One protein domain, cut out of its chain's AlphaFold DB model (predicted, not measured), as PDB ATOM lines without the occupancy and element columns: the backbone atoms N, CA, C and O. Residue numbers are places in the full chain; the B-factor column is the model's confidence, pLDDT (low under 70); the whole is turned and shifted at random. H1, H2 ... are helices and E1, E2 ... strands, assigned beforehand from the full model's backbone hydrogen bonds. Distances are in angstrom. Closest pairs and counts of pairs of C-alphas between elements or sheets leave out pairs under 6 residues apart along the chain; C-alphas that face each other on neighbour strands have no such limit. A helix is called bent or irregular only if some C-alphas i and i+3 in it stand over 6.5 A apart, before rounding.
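This is residues 2 to 114 of the 621 residues of an uncharacterized protein of Coccidioides immitis (UniProt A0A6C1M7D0). An open frame: the long helices H2 and H3 meet near their ends as a V, and a long, bending two-stranded ribbon reaches away from H1, which packs on H2 inside the V. The ribbon holds three successive strand pairs, E1 with E6, E2 with E5, and E3 with E4 at its tip. The printed part has 113 residues with three named helices and six named strands, ordered H1 E1 E2 E3 E4 E5 E6 H2 H3. Each pair is a separate antiparallel sheet, and the class is mixed, helices and strands. The whole is extended, with a radius of gyration of the C-alphas of 20.9 A and spans of 58 by 40 by 29 A.

H1, residues 2 to 11, touches H2, residues 62 to 88, with the latter's residues 68 to 71 alone; the closest C-alphas, of Leu 3 and Ala 71, are 6.0 A apart. They run opposite ways at a shallow tilt of 21 degrees. E1, residues 12 to 17, is antiparallel to E6, residues 50 to 55, with N 15 and O 52 at 2.9 A. E2, residues 21 to 27, is antiparallel to E5, residues 41 to 47, with N 23 and O 45 at 2.9 A. E3, residues 31 to 33, and E4, residues 36 to 38, form a hairpin, with N 33 and O 36 at 2.9 A. E4 runs on into E5 at 56 degrees. H3, residues 91 to 113, touches H2 at a steep tilt of 48 degrees, opposite ways; the closest C-alphas, of Arg 87 and Ala 94, are 5.6 A apart. H1 and H3 are apart. Every O i to N i+4 pair is within hydrogen-bond range in H1 and H3, and 20 of 23 in H2.

H1 begins at C-alpha 2, (251.157, 183.337, 216.725). E2 spans 19.3 A, E5 18.9 A, H2 38.1 A and H3 32.7 A. H2 has a kink of 32 degrees near residue 82 and is only just irregular: C-alphas 83 and 86 are 6.7 A apart. H3 ends at C-alpha 113, (236.015, 179.234, 229.460).

The C-alphas farthest apart, of Arg 20 and His 90, are 58.9 A apart. The printed part has no cut, and no link is long. Residues 57 to 60, 85 to 88 and 112 to 114 have pLDDT under 70.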
ATOM      1  N   PHE A   2     250.750 184.640 217.290       75.69
ATOM      2  CA  PHE A   2     251.157 183.337 216.725       75.69
ATOM      3  C   PHE A   2     252.663 183.056 216.880       75.69
ATOM      4  O   PHE A   2     253.038 182.022 217.414       75.69
ATOM      5  N   LEU A   3     253.515 184.033 216.544       75.94
ATOM      6  CA  LEU A   3     254.967 183.962 216.782       75.94
ATOM      7  C   LEU A   3     255.331 183.707 218.255       75.94
ATOM      8  O   LEU A   3     256.291 182.999 218.528       75.94
ATOM      9  N   CYS A   4     254.559 184.253 219.200       76.50
ATOM     10  CA  CYS A   4     254.783 184.038 220.630       76.50
ATOM     11  C   CYS A   4     254.400 182.610 221.043       76.50
ATOM     12  O   CYS A   4     255.139 181.982 221.788       76.50
ATOM     13  N   ALA A   5     253.265 182.101 220.551       76.69
ATOM     14  CA  ALA A   5     252.814 180.736 220.822       76.69
ATOM     15  C   ALA A   5     253.795 179.703 220.252       76.69
ATOM     16  O   ALA A   5     254.245 178.824 220.977       76.69
ATOM     17  N   TRP A   6     254.215 179.896 218.999       81.81
ATOM     18  CA  TRP A   6     255.223 179.063 218.346       81.81
ATOM     19  C   TRP A   6     256.568 179.088 219.085       81.81
ATOM     20  O   TRP A   6     257.232 178.064 219.248       81.81
ATOM     21  N   LEU A   7     256.977 180.259 219.581       80.44
ATOM     22  CA  LEU A   7     258.197 180.364 220.371       80.44
ATOM     23  C   LEU A   7     258.086 179.599 221.698       80.44
ATOM     24  O   LEU A   7     259.038 178.935 222.085       80.44
ATOM     25  N   ILE A   8     256.939 179.667 222.380       78.12
ATOM     26  CA  ILE A   8     256.711 178.916 223.624       78.12
ATOM     27  C   ILE A   8     256.798 177.412 223.344       78.12
ATOM     28  O   ILE A   8     257.613 176.742 223.972       78.12
ATOM     29  N   GLU A   9     256.064 176.921 222.345       79.31
ATOM     30  CA  GLU A   9     256.015 175.505 221.954       79.31
ATOM     31  C   GLU A   9     257.402 174.947 221.585       79.31
ATOM     32  O   GLU A   9     257.791 173.868 222.016       79.31
ATOM     33  N   THR A  10     258.221 175.723 220.868       78.88
ATOM     34  CA  THR A  10     259.595 175.318 220.504       78.88
ATOM     35  C   THR A  10     260.608 175.402 221.655       78.88
ATOM     36  O   THR A  10     261.754 174.950 221.518       78.88
ATOM     37  N   THR A  11     260.225 176.000 222.788       76.12
ATOM     38  CA  THR A  11     261.059 176.109 224.002       76.12
ATOM     39  C   THR A  11     260.647 175.153 225.115       76.12
ATOM     40  O   THR A  11     261.376 175.021 226.103       76.12
ATOM     41  N   THR A  12     259.523 174.465 224.949       81.38
ATOM     42  CA  THR A  12     259.048 173.427 225.858       81.38
ATOM     43  C   THR A  12     259.451 172.051 225.347       81.38
ATOM     44  O   THR A  12     259.339 171.758 224.161       81.38
ATOM     45  N   GLU A  13     259.945 171.202 226.242       82.25
ATOM     46  CA  GLU A  13     260.044 169.770 225.981       82.25
ATOM     47  C   GLU A  13     258.805 169.093 226.551       82.25
ATOM     48  O   GLU A  13     258.398 169.367 227.682       82.25
ATOM     49  N   GLU A  14     258.203 168.219 225.753       83.62
ATOM     50  CA  GLU A  14     257.007 167.477 226.124       83.62
ATOM     51  C   GLU A  14     257.358 166.003 226.272       83.62
ATOM     52  O   GLU A  14     257.966 165.390 225.391       83.62
ATOM     53  N   LYS A  15     256.954 165.415 227.396       85.12
ATOM     54  CA  LYS A  15     257.021 163.973 227.607       85.12
ATOM     55  C   LYS A  15     255.627 163.424 227.776       85.12
ATOM     56  O   LYS A  15     254.865 163.851 228.642       85.12
ATOM     57  N   VAL A  16     255.335 162.457 226.926       84.62
ATOM     58  CA  VAL A  16     254.034 161.824 226.820       84.62
ATOM     59  C   VAL A  16     254.111 160.445 227.458       84.62
ATOM     60  O   VAL A  16     254.934 159.609 227.079       84.62
ATOM     61  N   PHE A  17     253.255 160.211 228.442       82.50
ATOM     62  CA  PHE A  17     253.149 158.942 229.142       82.50
ATOM     63  C   PHE A  17     251.901 158.209 228.663       82.50
ATOM     64  O   PHE A  17     250.781 158.622 228.947       82.50
ATOM     65  N   LYS A  18     252.106 157.094 227.956       82.44
ATOM     66  CA  LYS A  18     251.043 156.209 227.459       82.44
ATOM     67  C   LYS A  18     250.827 155.055 228.425       82.44
ATOM     68  O   LYS A  18     251.251 153.925 228.184       82.44
ATOM     69  N   LYS A  19     250.247 155.366 229.574       81.38
ATOM     70  CA  LYS A  19     249.834 154.371 230.558       81.38
ATOM     71  C   LYS A  19     248.509 154.833 231.126       81.38
ATOM     72  O   LYS A  19     248.389 156.000 231.484       81.38
ATOM     73  N   ARG A  20     247.570 153.899 231.271       79.81
ATOM     74  CA  ARG A  20     246.330 154.151 231.996       79.81
ATOM     75  C   ARG A  20     246.680 154.524 233.433       79.81
ATOM     76  O   ARG A  20     247.164 153.689 234.200       79.81
ATOM     77  N   VAL A  21     246.504 155.797 233.756       83.44
ATOM     78  CA  VAL A  21     246.793 156.382 235.060       83.44
ATOM     79  C   VAL A  21     245.560 157.145 235.498       83.44
ATOM     80  O   VAL A  21     244.955 157.887 234.727       83.44
ATOM     81  N   ARG A  22     245.196 156.972 236.763       83.00
ATOM     82  CA  ARG A  22     244.194 157.815 237.394       83.00
ATOM     83  C   ARG A  22     244.896 159.016 237.999       83.00
ATOM     84  O   ARG A  22     245.790 158.857 238.830       83.00
ATOM     85  N   MET A  23     244.513 160.202 237.553       85.38
ATOM     86  CA  MET A  23     245.046 161.455 238.060       85.38
ATOM     87  C   MET A  23     244.018 162.106 238.975       85.38
ATOM     88  O   MET A  23     242.824 162.151 238.670       85.38
ATOM     89  N   TYR A  24     244.506 162.583 240.113       86.69
ATOM     90  CA  TYR A  24     243.714 163.281 241.108       86.69
ATOM     91  C   TYR A  24     244.254 164.699 241.240       86.69
ATOM     92  O   TYR A  24     245.452 164.897 241.443       86.69
ATOM     93  N   TRP A  25     243.364 165.675 241.126       87.06
ATOM     94  CA  TRP A  25     243.646 167.070 241.416       87.06
ATOM     95  C   TRP A  25     242.932 167.408 242.707       87.06
ATOM     96  O   TRP A  25     241.711 167.299 242.774       87.06
ATOM     97  N   LEU A  26     243.702 167.798 243.715       87.31
ATOM     98  CA  LEU A  26     243.194 168.257 244.995       87.31
ATOM     99  C   LEU A  26     243.773 169.642 245.262       87.31
ATOM    100  O   LEU A  26     244.986 169.838 245.178       87.31
ATOM    101  N   GLN A  27     242.901 170.590 245.569       85.12
ATOM    102  CA  GLN A  27     243.252 171.957 245.914       85.12
ATOM    103  C   GLN A  27     242.689 172.275 247.297       85.12
ATOM    104  O   GLN A  27     241.520 172.000 247.574       85.12
ATOM    105  N   GLN A  28     243.540 172.856 248.141       83.94
ATOM    106  CA  GLN A  28     243.176 173.324 249.474       83.94
ATOM    107  C   GLN A  28     242.174 174.476 249.365       83.94
ATOM    108  O   GLN A  28     242.354 175.372 248.532       83.94
ATOM    109  N   GLY A  29     241.132 174.453 250.193       79.31
ATOM    110  CA  GLY A  29     240.190 175.559 250.278       79.31
ATOM    111  C   GLY A  29     240.729 176.723 251.108       79.31
ATOM    112  O   GLY A  29     241.677 176.590 251.877       79.31
ATOM    113  N   GLY A  30     240.126 177.898 250.928       76.44
ATOM    114  CA  GLY A  30     240.502 179.114 251.652       76.44
ATOM    115  C   GLY A  30     241.709 179.860 251.078       76.44
ATOM    116  O   GLY A  30     242.065 180.906 251.614       76.44
ATOM    117  N   GLN A  31     242.295 179.392 249.970       75.56
ATOM    118  CA  GLN A  31     243.460 180.039 249.366       75.56
ATOM    119  C   GLN A  31     243.101 181.417 248.804       75.56
ATOM    120  O   GLN A  31     242.246 181.546 247.920       75.56
ATOM    121  N   THR A  32     243.794 182.444 249.291       75.44
ATOM    122  CA  THR A  32     243.654 183.829 248.825       75.44
ATOM    123  C   THR A  32     244.618 184.101 247.671       75.44
ATOM    124  O   THR A  32     245.837 184.041 247.815       75.44
ATOM    125  N   ILE A  33     244.081 184.405 246.488       76.56
ATOM    126  CA  ILE A  33     244.873 184.832 245.327       76.56
ATOM    127  C   ILE A  33     244.357 186.202 244.888       76.56
ATOM    128  O   ILE A  33     243.307 186.321 244.253       76.56
ATOM    129  N   GLY A  34     245.114 187.251 245.221       80.62
ATOM    130  CA  GLY A  34     244.652 188.632 245.062       80.62
ATOM    131  C   GLY A  34     243.452 188.899 245.971       80.62
ATOM    132  O   GLY A  34     243.518 188.611 247.161       80.62
ATOM    133  N   ASP A  35     242.351 189.385 245.397       80.38
ATOM    134  CA  ASP A  35     241.109 189.679 246.130       80.38
ATOM    135  C   ASP A  35     240.112 188.499 246.143       80.38
ATOM    136  O   ASP A  35     238.989 188.638 246.626       80.38
ATOM    137  N   GLN A  36     240.479 187.342 245.574       78.25
ATOM    138  CA  GLN A  36     239.603 186.170 245.470       78.25
ATOM    139  C   GLN A  36     240.034 185.059 246.430       78.25
ATOM    140  O   GLN A  36     241.208 184.696 246.483       78.25
ATOM    141  N   VAL A  37     239.061 184.490 247.146       78.75
ATOM    142  CA  VAL A  37     239.217 183.280 247.967       78.75
ATOM    143  C   VAL A  37     238.704 182.092 247.159       78.75
ATOM    144  O   VAL A  37     237.568 182.119 246.687       78.75
ATOM    145  N   PHE A  38     239.537 181.069 246.980       78.81
ATOM    146  CA  PHE A  38     239.152 179.835 246.298       78.81
ATOM    147  C   PHE A  38     238.687 178.781 247.305       78.81
ATOM    148  O   PHE A  38     239.377 178.501 248.285       78.81
ATOM    149  N   ASP A  39     237.529 178.175 247.043       80.00
ATOM    150  CA  ASP A  39     237.023 177.038 247.815       80.00
ATOM    151  C   ASP A  39     237.801 175.749 247.515       80.00
ATOM    152  O   ASP A  39     238.515 175.645 246.512       80.00
ATOM    153  N   ALA A  40     237.641 174.747 248.384       83.75
ATOM    154  CA  ALA A  40     238.235 173.431 248.186       83.75
ATOM    155  C   ALA A  40     237.743 172.810 246.868       83.75
ATOM    156  O   ALA A  40     236.550 172.834 246.544       83.75
ATOM    157  N   PHE A  41     238.667 172.234 246.102       84.38
ATOM    158  CA  PHE A  41     238.367 171.671 244.790       84.38
ATOM    159  C   PHE A  41     239.000 170.292 244.639       84.38
ATOM    160  O   PHE A  41     240.188 170.107 244.909       84.38
ATOM    161  N   ALA A  42     238.206 169.327 244.171       86.69
ATOM    162  CA  ALA A  42     238.693 167.996 243.843       86.69
ATOM    163  C   ALA A  42     238.160 167.530 242.490       86.69
ATOM    164  O   ALA A  42     236.972 167.653 242.187       86.69
ATOM    165  N   HIS A  43     239.044 166.947 241.689       86.19
ATOM    166  CA  HIS A  43     238.695 166.308 240.430       86.19
ATOM    167  C   HIS A  43     239.476 165.008 240.268       86.19
ATOM    168  O   HIS A  43     240.658 164.937 240.606       86.19
ATOM    169  N   SER A  44     238.826 163.983 239.722       84.62
ATOM    170  CA  SER A  44     239.471 162.730 239.346       84.62
ATOM    171  C   SER A  44     239.207 162.429 237.873       84.62
ATOM    172  O   SER A  44     238.096 162.627 237.379       84.62
ATOM    173  N   ALA A  45     240.238 161.981 237.156       83.94
ATOM    174  CA  ALA A  45     240.110 161.551 235.769       83.94
ATOM    175  C   ALA A  45     240.977 160.322 235.497       83.94
ATOM    176  O   ALA A  45     242.140 160.256 235.902       83.94
ATOM    177  N   ASP A  46     240.404 159.367 234.768       83.50
ATOM    178  CA  ASP A  46     241.151 158.274 234.159       83.50
ATOM    179  C   ASP A  46     241.724 158.762 232.830       83.50
ATOM    180  O   ASP A  46     240.982 159.096 231.908       83.50
ATOM    181  N   LEU A  47     243.050 158.837 232.757       83.56
ATOM    182  CA  LEU A  47     243.786 159.269 231.579       83.56
ATOM    183  C   LEU A  47     244.512 158.062 230.986       83.56
ATOM    184  O   LEU A  47     245.323 157.421 231.656       83.56
ATOM    185  N   ASP A  48     244.243 157.763 229.718       81.75
ATOM    186  CA  ASP A  48     245.014 156.768 228.958       81.75
ATOM    187  C   ASP A  48     246.377 157.326 228.515       81.75
ATOM    188  O   ASP A  48     247.349 156.584 228.341       81.75
ATOM    189  N   GLU A  49     246.452 158.651 228.380       82.25
ATOM    190  CA  GLU A  49     247.640 159.403 228.004       82.25
ATOM    191  C   GLU A  49     247.674 160.726 228.775       82.25
ATOM    192  O   GLU A  49     246.673 161.443 228.847       82.25
ATOM    193  N   TYR A  50     248.825 161.057 229.361       81.25
ATOM    194  CA  TYR A  50     249.056 162.381 229.936       81.25
ATOM    195  C   TYR A  50     250.398 162.944 229.476       81.25
ATOM    196  O   TYR A  50     251.364 162.213 229.243       81.25
ATOM    197  N   MET A  51     250.441 164.265 229.338       81.50
ATOM    198  CA  MET A  51     251.605 165.003 228.871       81.50
ATOM    199  C   MET A  51     252.110 165.904 229.993       81.50
ATOM    200  O   MET A  51     251.350 166.677 230.572       81.50
ATOM    201  N   THR A  52     253.402 165.813 230.289       82.19
ATOM    202  CA  THR A  52     254.095 166.785 231.139       82.19
ATOM    203  C   THR A  52     255.000 167.623 230.257       82.19
ATOM    204  O   THR A  52     255.818 167.058 229.527       82.19
ATOM    205  N   SER A  53     254.868 168.943 230.337       81.25
ATOM    206  CA  SER A  53     255.751 169.880 229.652       81.25
ATOM    207  C   SER A  53     256.634 170.609 230.658       81.25
ATOM    208  O   SER A  53     256.189 171.002 231.737       81.25
ATOM    209  N   TRP A  54     257.905 170.789 230.314       80.62
ATOM    210  CA  TRP A  54     258.822 171.640 231.070       80.62
ATOM    211  C   TRP A  54     259.574 172.565 230.125       80.62
ATOM    212  O   TRP A  54     259.741 172.299 228.933       80.62
ATOM    213  N   LYS A  55     260.032 173.691 230.668       78.62
ATOM    214  CA  LYS A  55     260.893 174.607 229.928       78.62
ATOM    215  C   LYS A  55     262.252 173.942 229.727       78.62
ATOM    216  O   LYS A  55     262.864 173.500 230.695       78.62
ATOM    217  N   ARG A  56     262.752 173.915 228.491       75.75
ATOM    218  CA  ARG A  56     264.110 173.444 228.205       75.75
ATOM    219  C   ARG A  56     265.129 174.371 228.874       75.75
ATOM    220  O   ARG A  56     265.186 175.562 228.557       75.75
ATOM    221  N   GLU A  57     265.946 173.832 229.773       63.88
ATOM    222  CA  GLU A  57     267.074 174.557 230.359       63.88
ATOM    223  C   GLU A  57     268.239 174.594 229.360       63.88
ATOM    224  O   GLU A  57     268.733 173.567 228.902       63.88
ATOM    225  N   GLY A  58     268.652 175.796 228.958       68.50
ATOM    226  CA  GLY A  58     269.765 176.001 228.036       68.50
ATOM    227  C   GLY A  58     270.031 177.487 227.782       68.50
ATOM    228  O   GLY A  58     269.126 178.308 227.972       68.50
ATOM    229  N   PRO A  59     271.254 177.864 227.364       67.38
ATOM    230  CA  PRO A  59     271.575 179.252 227.064       67.38
ATOM    231  C   PRO A  59     270.681 179.752 225.928       67.38
ATOM    232  O   PRO A  59     270.599 179.152 224.853       67.38
ATOM    233  N   ILE A  60     269.990 180.865 226.172       66.88
ATOM    234  CA  ILE A  60     269.162 181.518 225.161       66.88
ATOM    235  C   ILE A  60     270.101 181.991 224.046       66.88
ATOM    236  O   ILE A  60     270.919 182.887 224.229       66.88
ATOM    237  N   THR A  61     270.012 181.367 222.872       74.19
ATOM    238  CA  THR A  61     270.779 181.792 221.694       74.19
ATOM    239  C   THR A  61     270.364 183.209 221.285       74.19
ATOM    240  O   THR A  61     269.160 183.476 221.221       74.19
ATOM    241  N   ARG A  62     271.312 184.079 220.894       72.25
ATOM    242  CA  ARG A  62     271.023 185.459 220.433       72.25
ATOM    243  C   ARG A  62     269.938 185.543 219.350       72.25
ATOM    244  O   ARG A  62     269.162 186.490 219.327       72.25
ATOM    245  N   ALA A  63     269.848 184.540 218.475       74.38
ATOM    246  CA  ALA A  63     268.809 184.468 217.447       74.38
ATOM    247  C   ALA A  63     267.387 184.352 218.034       74.38
ATOM    248  O   ALA A  63     266.464 184.991 217.539       74.38
ATOM    249  N   ARG A  64     267.210 183.578 219.113       73.81
ATOM    250  CA  ARG A  64     265.920 183.410 219.810       73.81
ATOM    251  C   ARG A  64     265.543 184.651 220.606       73.81
ATOM    252  O   ARG A  64     264.382 185.034 220.597       73.81
ATOM    253  N   GLU A  65     266.518 185.298 221.238       80.25
ATOM    254  CA  GLU A  65     266.308 186.580 221.917       80.25
ATOM    255  C   GLU A  65     265.837 187.659 220.929       80.25
ATOM    256  O   GLU A  65     264.840 188.334 221.179       80.25
ATOM    257  N   GLY A  66     266.468 187.748 219.753       83.00
ATOM    258  CA  GLY A  66     266.006 188.625 218.673       83.00
ATOM    259  C   GLY A  66     264.580 188.305 218.207       83.00
ATOM    260  O   GLY A  66     263.805 189.215 217.919       83.00
ATOM    261  N   LEU A  67     264.199 187.026 218.193       82.81
ATOM    262  CA  LEU A  67     262.858 186.575 217.814       82.81
ATOM    263  C   LEU A  67     261.797 186.926 218.871       82.81
ATOM    264  O   LEU A  67     260.688 187.312 218.502       82.81
ATOM    265  N   VAL A  68     262.142 186.877 220.166       84.50
ATOM    266  CA  VAL A  68     261.300 187.407 221.259       84.50
ATOM    267  C   VAL A  68     261.073 188.899 221.055       84.50
ATOM    268  O   VAL A  68     259.927 189.341 221.045       84.50
ATOM    269  N   TRP A  69     262.143 189.672 220.852       86.75
ATOM    270  CA  TRP A  69     262.050 191.120 220.657       86.75
ATOM    271  C   TRP A  69     261.242 191.491 219.415       86.75
ATOM    272  O   TRP A  69     260.432 192.413 219.471       86.75
ATOM    273  N   LEU A  70     261.391 190.740 218.322       87.69
ATOM    274  CA  LEU A  70     260.578 190.909 217.120       87.69
ATOM    275  C   LEU A  70     259.105 190.601 217.399       87.69
ATOM    276  O   LEU A  70     258.232 191.362 216.983       87.69
ATOM    277  N   ALA A  71     258.812 189.519 218.123       85.56
ATOM    278  CA  ALA A  71     257.447 189.158 218.480       85.56
ATOM    279  C   ALA A  71     256.798 190.217 219.389       85.56
ATOM    280  O   ALA A  71     255.673 190.638 219.113       85.56
ATOM    281  N   VAL A  72     257.517 190.692 220.412       87.25
ATOM    282  CA  VAL A  72     257.076 191.764 221.318       87.25
ATOM    283  C   VAL A  72     256.866 193.061 220.539       87.25
ATOM    284  O   VAL A  72     255.770 193.617 220.572       87.25
ATOM    285  N   GLY A  73     257.859 193.495 219.760       90.00
ATOM    286  CA  GLY A  73     257.785 194.705 218.944       90.00
ATOM    287  C   GLY A  73     256.627 194.665 217.948       90.00
ATOM    288  O   GLY A  73     255.846 195.610 217.874       90.00
ATOM    289  N   SER A  74     256.439 193.540 217.254       86.50
ATOM    290  CA  SER A  74     255.303 193.330 216.352       86.50
ATOM    291  C   SER A  74     253.961 193.436 217.087       86.50
ATOM    292  O   SER A  74     253.045 194.099 216.598       86.50
ATOM    293  N   THR A  75     253.838 192.853 218.287       85.31
ATOM    294  CA  THR A  75     252.604 192.975 219.082       85.31
ATOM    295  C   THR A  75     252.356 194.394 219.594       85.31
ATOM    296  O   THR A  75     251.214 194.849 219.552       85.31
ATOM    297  N   SER A  76     253.397 195.119 220.011       85.94
ATOM    298  CA  SER A  76     253.290 196.511 220.458       85.94
ATOM    299  C   SER A  76     252.907 197.446 219.311       85.94
ATOM    300  O   SER A  76     252.003 198.264 219.465       85.94
ATOM    301  N   VAL A  77     253.530 197.292 218.140       87.94
ATOM    302  CA  VAL A  77     253.186 198.062 216.935       87.94
ATOM    303  C   VAL A  77     251.747 197.776 216.511       87.94
ATOM    304  O   VAL A  77     250.986 198.710 216.270       87.94
ATOM    305  N   GLY A  78     251.337 196.503 216.492       83.19
ATOM    306  CA  GLY A  78     249.955 196.119 216.200       83.19
ATOM    307  C   GLY A  78     248.948 196.746 217.168       83.19
ATOM    308  O   GLY A  78     247.920 197.256 216.733       83.19
ATOM    309  N   PHE A  79     249.267 196.788 218.465       82.81
ATOM    310  CA  PHE A  79     248.442 197.450 219.478       82.81
ATOM    311  C   PHE A  79     248.314 198.961 219.226       82.81
ATOM    312  O   PHE A  79     247.206 199.494 219.233       82.81
ATOM    313  N   VAL A  80     249.423 199.655 218.951       84.06
ATOM    314  CA  VAL A  80     249.406 201.102 218.674       84.06
ATOM    315  C   VAL A  80     248.610 201.409 217.404       84.06
ATOM    316  O   VAL A  80     247.760 202.300 217.408       84.06
ATOM    317  N   LEU A  81     248.817 200.642 216.330       79.50
ATOM    318  CA  LEU A  81     248.060 200.800 215.085       79.50
ATOM    319  C   LEU A  81     246.559 200.571 215.295       79.50
ATOM    320  O   LEU A  81     245.744 201.316 214.750       79.50
ATOM    321  N   GLN A  82     246.194 199.593 216.127       74.38
ATOM    322  CA  GLN A  82     244.809 199.305 216.472       74.38
ATOM    323  C   GLN A  82     244.180 200.440 217.297       74.38
ATOM    324  O   GLN A  82     243.128 200.948 216.930       74.38
ATOM    325  N   PHE A  83     244.795 200.893 218.390       72.50
ATOM    326  CA  PHE A  83     244.134 201.830 219.312       72.50
ATOM    327  C   PHE A  83     244.328 203.316 218.986       72.50
ATOM    328  O   PHE A  83     243.483 204.125 219.379       72.50
ATOM    329  N   VAL A  84     245.393 203.671 218.263       75.94
ATOM    330  CA  VAL A  84     245.738 205.060 217.909       75.94
ATOM    331  C   VAL A  84     245.544 205.316 216.414       75.94
ATOM    332  O   VAL A  84     244.904 206.294 216.044       75.94
ATOM    333  N   GLY A  85     246.060 204.432 215.551       67.56
ATOM    334  CA  GLY A  85     246.105 204.658 214.100       67.56
ATOM    335  C   GLY A  85     244.745 204.558 213.404       67.56
ATOM    336  O   GLY A  85     244.328 205.474 212.701       67.56
ATOM    337  N   LEU A  86     244.021 203.461 213.623       69.12
ATOM    338  CA  LEU A  86     242.744 203.190 212.946       69.12
ATOM    339  C   LEU A  86     241.552 203.963 213.531       69.12
ATOM    340  O   LEU A  86     240.532 204.130 212.866       69.12
ATOM    341  N   ARG A  87     241.692 204.491 214.754       65.81
ATOM    342  CA  ARG A  87     240.654 205.280 215.435       65.81
ATOM    343  C   ARG A  87     240.491 206.691 214.860       65.81
ATOM    344  O   ARG A  87     239.441 207.293 215.049       65.81
ATOM    345  N   GLY A  88     241.517 207.200 214.172       66.38
ATOM    346  CA  GLY A  88     241.504 208.501 213.492       66.38
ATOM    347  C   GLY A  88     240.980 208.466 212.050       66.38
ATOM    348  O   GLY A  88     240.949 209.506 211.399       66.38
ATOM    349  N   LEU A  89     240.592 207.292 211.535       74.56
ATOM    350  CA  LEU A  89     239.994 207.139 210.205       74.56
ATOM    351  C   LEU A  89     238.463 207.302 210.234       74.56
ATOM    352  O   LEU A  89     237.840 207.370 211.290       74.56
ATOM    353  N   HIS A  90     237.856 207.335 209.043       77.81
ATOM    354  CA  HIS A  90     236.409 207.407 208.821       77.81
ATOM    355  C   HIS A  90     235.612 206.494 209.774       77.81
ATOM    356  O   HIS A  90     235.952 205.320 209.936       77.81
ATOM    357  N   SER A  91     234.514 207.000 210.349       77.31
ATOM    358  CA  SER A  91     233.744 206.364 211.437       77.31
ATOM    359  C   SER A  91     233.319 204.913 211.170       77.31
ATOM    360  O   SER A  91     233.161 204.121 212.096       77.31
ATOM    361  N   PHE A  92     233.177 204.536 209.899       82.69
ATOM    362  CA  PHE A  92     232.890 203.165 209.477       82.69
ATOM    363  C   PHE A  92     234.027 202.181 209.813       82.69
ATOM    364  O   PHE A  92     233.768 201.074 210.271       82.69
ATOM    365  N   VAL A  93     235.292 202.590 209.660       81.12
ATOM    366  CA  VAL A  93     236.472 201.758 209.962       81.12
ATOM    367  C   VAL A  93     236.557 201.466 211.461       81.12
ATOM    368  O   VAL A  93     236.789 200.324 211.858       81.12
ATOM    369  N   ALA A  94     236.276 202.469 212.296       79.31
ATOM    370  CA  ALA A  94     236.223 202.305 213.746       79.31
ATOM    371  C   ALA A  94     235.126 201.310 214.182       79.31
ATOM    372  O   ALA A  94     235.338 200.533 215.114       79.31
ATOM    373  N   LEU A  95     233.983 201.279 213.484       83.00
ATOM    374  CA  LEU A  95     232.888 200.345 213.764       83.00
ATOM    375  C   LEU A  95     233.264 198.889 213.438       83.00
ATOM    376  O   LEU A  95     233.041 197.999 214.261       83.00
ATOM    377  N   PHE A  96     233.888 198.637 212.280       85.38
ATOM    378  CA  PHE A  96     234.388 197.299 211.923       85.38
ATOM    379  C   PHE A  96     235.466 196.813 212.886       85.38
ATOM    380  O   PHE A  96     235.471 195.647 213.283       85.38
ATOM    381  N   GLN A  97     236.359 197.710 213.302       81.94
ATOM    382  CA  GLN A  97     237.383 197.391 214.284       81.94
ATOM    383  C   GLN A  97     236.774 197.014 215.639       81.94
ATOM    384  O   GLN A  97     237.199 196.022 216.234       81.94
ATOM    385  N   LEU A  98     235.778 197.767 216.119       82.88
ATOM    386  CA  LEU A  98     235.059 197.436 217.347       82.88
ATOM    387  C   LEU A  98     234.428 196.039 217.236       82.88
ATOM    388  O   LEU A  98     234.659 195.195 218.103       82.88
ATOM    389  N   GLY A  99     233.734 195.756 216.132       87.81
ATOM    390  CA  GLY A  99     233.160 194.435 215.861       87.81
ATOM    391  C   GLY A  99     234.203 193.313 215.895       87.81
ATOM    392  O   GLY A  99     234.028 192.326 216.607       87.81
ATOM    393  N   ALA A 100     235.337 193.489 215.213       84.31
ATOM    394  CA  ALA A 100     236.429 192.515 215.214       84.31
ATOM    395  C   ALA A 100     237.038 192.304 216.614       84.31
ATOM    396  O   ALA A 100     237.346 191.172 216.989       84.31
ATOM    397  N   THR A 101     237.180 193.366 217.419       83.38
ATOM    398  CA  THR A 101     237.668 193.244 218.806       83.38
ATOM    399  C   THR A 101     236.697 192.495 219.705       83.38
ATOM    400  O   THR A 101     237.145 191.670 220.497       83.38
ATOM    401  N   VAL A 102     235.393 192.730 219.556       88.38
ATOM    402  CA  VAL A 102     234.353 192.025 220.313       88.38
ATOM    403  C   VAL A 102     234.332 190.550 219.930       88.38
ATOM    404  O   VAL A 102     234.369 189.701 220.813       88.38
ATOM    405  N   ILE A 103     234.373 190.222 218.635       90.19
ATOM    406  CA  ILE A 103     234.433 188.829 218.167       90.19
ATOM    407  C   ILE A 103     235.685 188.134 218.710       90.19
ATOM    408  O   ILE A 103     235.595 187.040 219.262       90.19
ATOM    409  N   MET A 104     236.853 188.773 218.620       83.75
ATOM    410  CA  MET A 104     238.091 188.203 219.152       83.75
ATOM    411  C   MET A 104     238.040 188.045 220.678       83.75
ATOM    412  O   MET A 104     238.519 187.038 221.198       83.75
ATOM    413  N   ALA A 105     237.425 188.989 221.397       85.06
ATOM    414  CA  ALA A 105     237.203 188.886 222.835       85.06
ATOM    415  C   ALA A 105     236.255 187.731 223.186       85.06
ATOM    416  O   ALA A 105     236.558 186.992 224.117       85.06
ATOM    417  N   ILE A 106     235.178 187.518 222.420       88.50
ATOM    418  CA  ILE A 106     234.253 186.386 222.589       88.50
ATOM    419  C   ILE A 106     234.978 185.064 222.337       88.50
ATOM    420  O   ILE A 106     234.904 184.169 223.170       88.50
ATOM    421  N   VAL A 107     235.731 184.944 221.239       85.44
ATOM    422  CA  VAL A 107     236.512 183.732 220.939       85.44
ATOM    423  C   VAL A 107     237.543 183.473 222.037       85.44
ATOM    424  O   VAL A 107     237.673 182.350 222.513       85.44
ATOM    425  N   ARG A 108     238.250 184.511 222.496       79.44
ATOM    426  CA  ARG A 108     239.226 184.403 223.589       79.44
ATOM    427  C   ARG A 108     238.562 184.000 224.905       79.44
ATOM    428  O   ARG A 108     239.111 183.164 225.619       79.44
ATOM    429  N   ALA A 109     237.414 184.590 225.226       79.12
ATOM    430  CA  ALA A 109     236.637 184.252 226.409       79.12
ATOM    431  C   ALA A 109     236.140 182.804 226.330       79.12
ATOM    432  O   ALA A 109     236.337 182.067 227.287       79.12
ATOM    433  N   GLY A 110     235.618 182.369 225.180       80.75
ATOM    434  CA  GLY A 110     235.147 181.002 224.952       80.75
ATOM    435  C   GLY A 110     236.261 179.955 225.019       80.75
ATOM    436  O   GLY A 110     236.099 178.932 225.673       80.75
ATOM    437  N   LEU A 111     237.434 180.223 224.431       76.81
ATOM    438  CA  LEU A 111     238.596 179.331 224.546       76.81
ATOM    439  C   LEU A 111     239.123 179.256 225.987       76.81
ATOM    440  O   LEU A 111     239.566 178.201 226.429       76.81
ATOM    441  N   ARG A 112     239.057 180.357 226.747       68.62
ATOM    442  CA  ARG A 112     239.468 180.385 228.162       68.62
ATOM    443  C   ARG A 112     238.400 179.810 229.102       68.62
ATOM    444  O   ARG A 112     238.757 179.348 230.185       68.62
ATOM    445  N   SER A 113     237.127 179.815 228.701       59.66
ATOM    446  CA  SER A 113     236.015 179.234 229.460       59.66
ATOM    447  C   SER A 113     235.870 177.727 229.263       59.66
ATOM    448  O   SER A 113     235.072 177.125 229.969       59.66
ATOM    449  N   GLN A 114     236.666 177.086 228.396       56.31
ATOM    450  CA  GLN A 114     236.789 175.618 228.331       56.31
ATOM    451  C   GLN A 114     237.506 175.013 229.560       56.31
ATOM    452  O   GLN A 114     238.119 173.949 229.488       56.31
TER     453      GLN A 114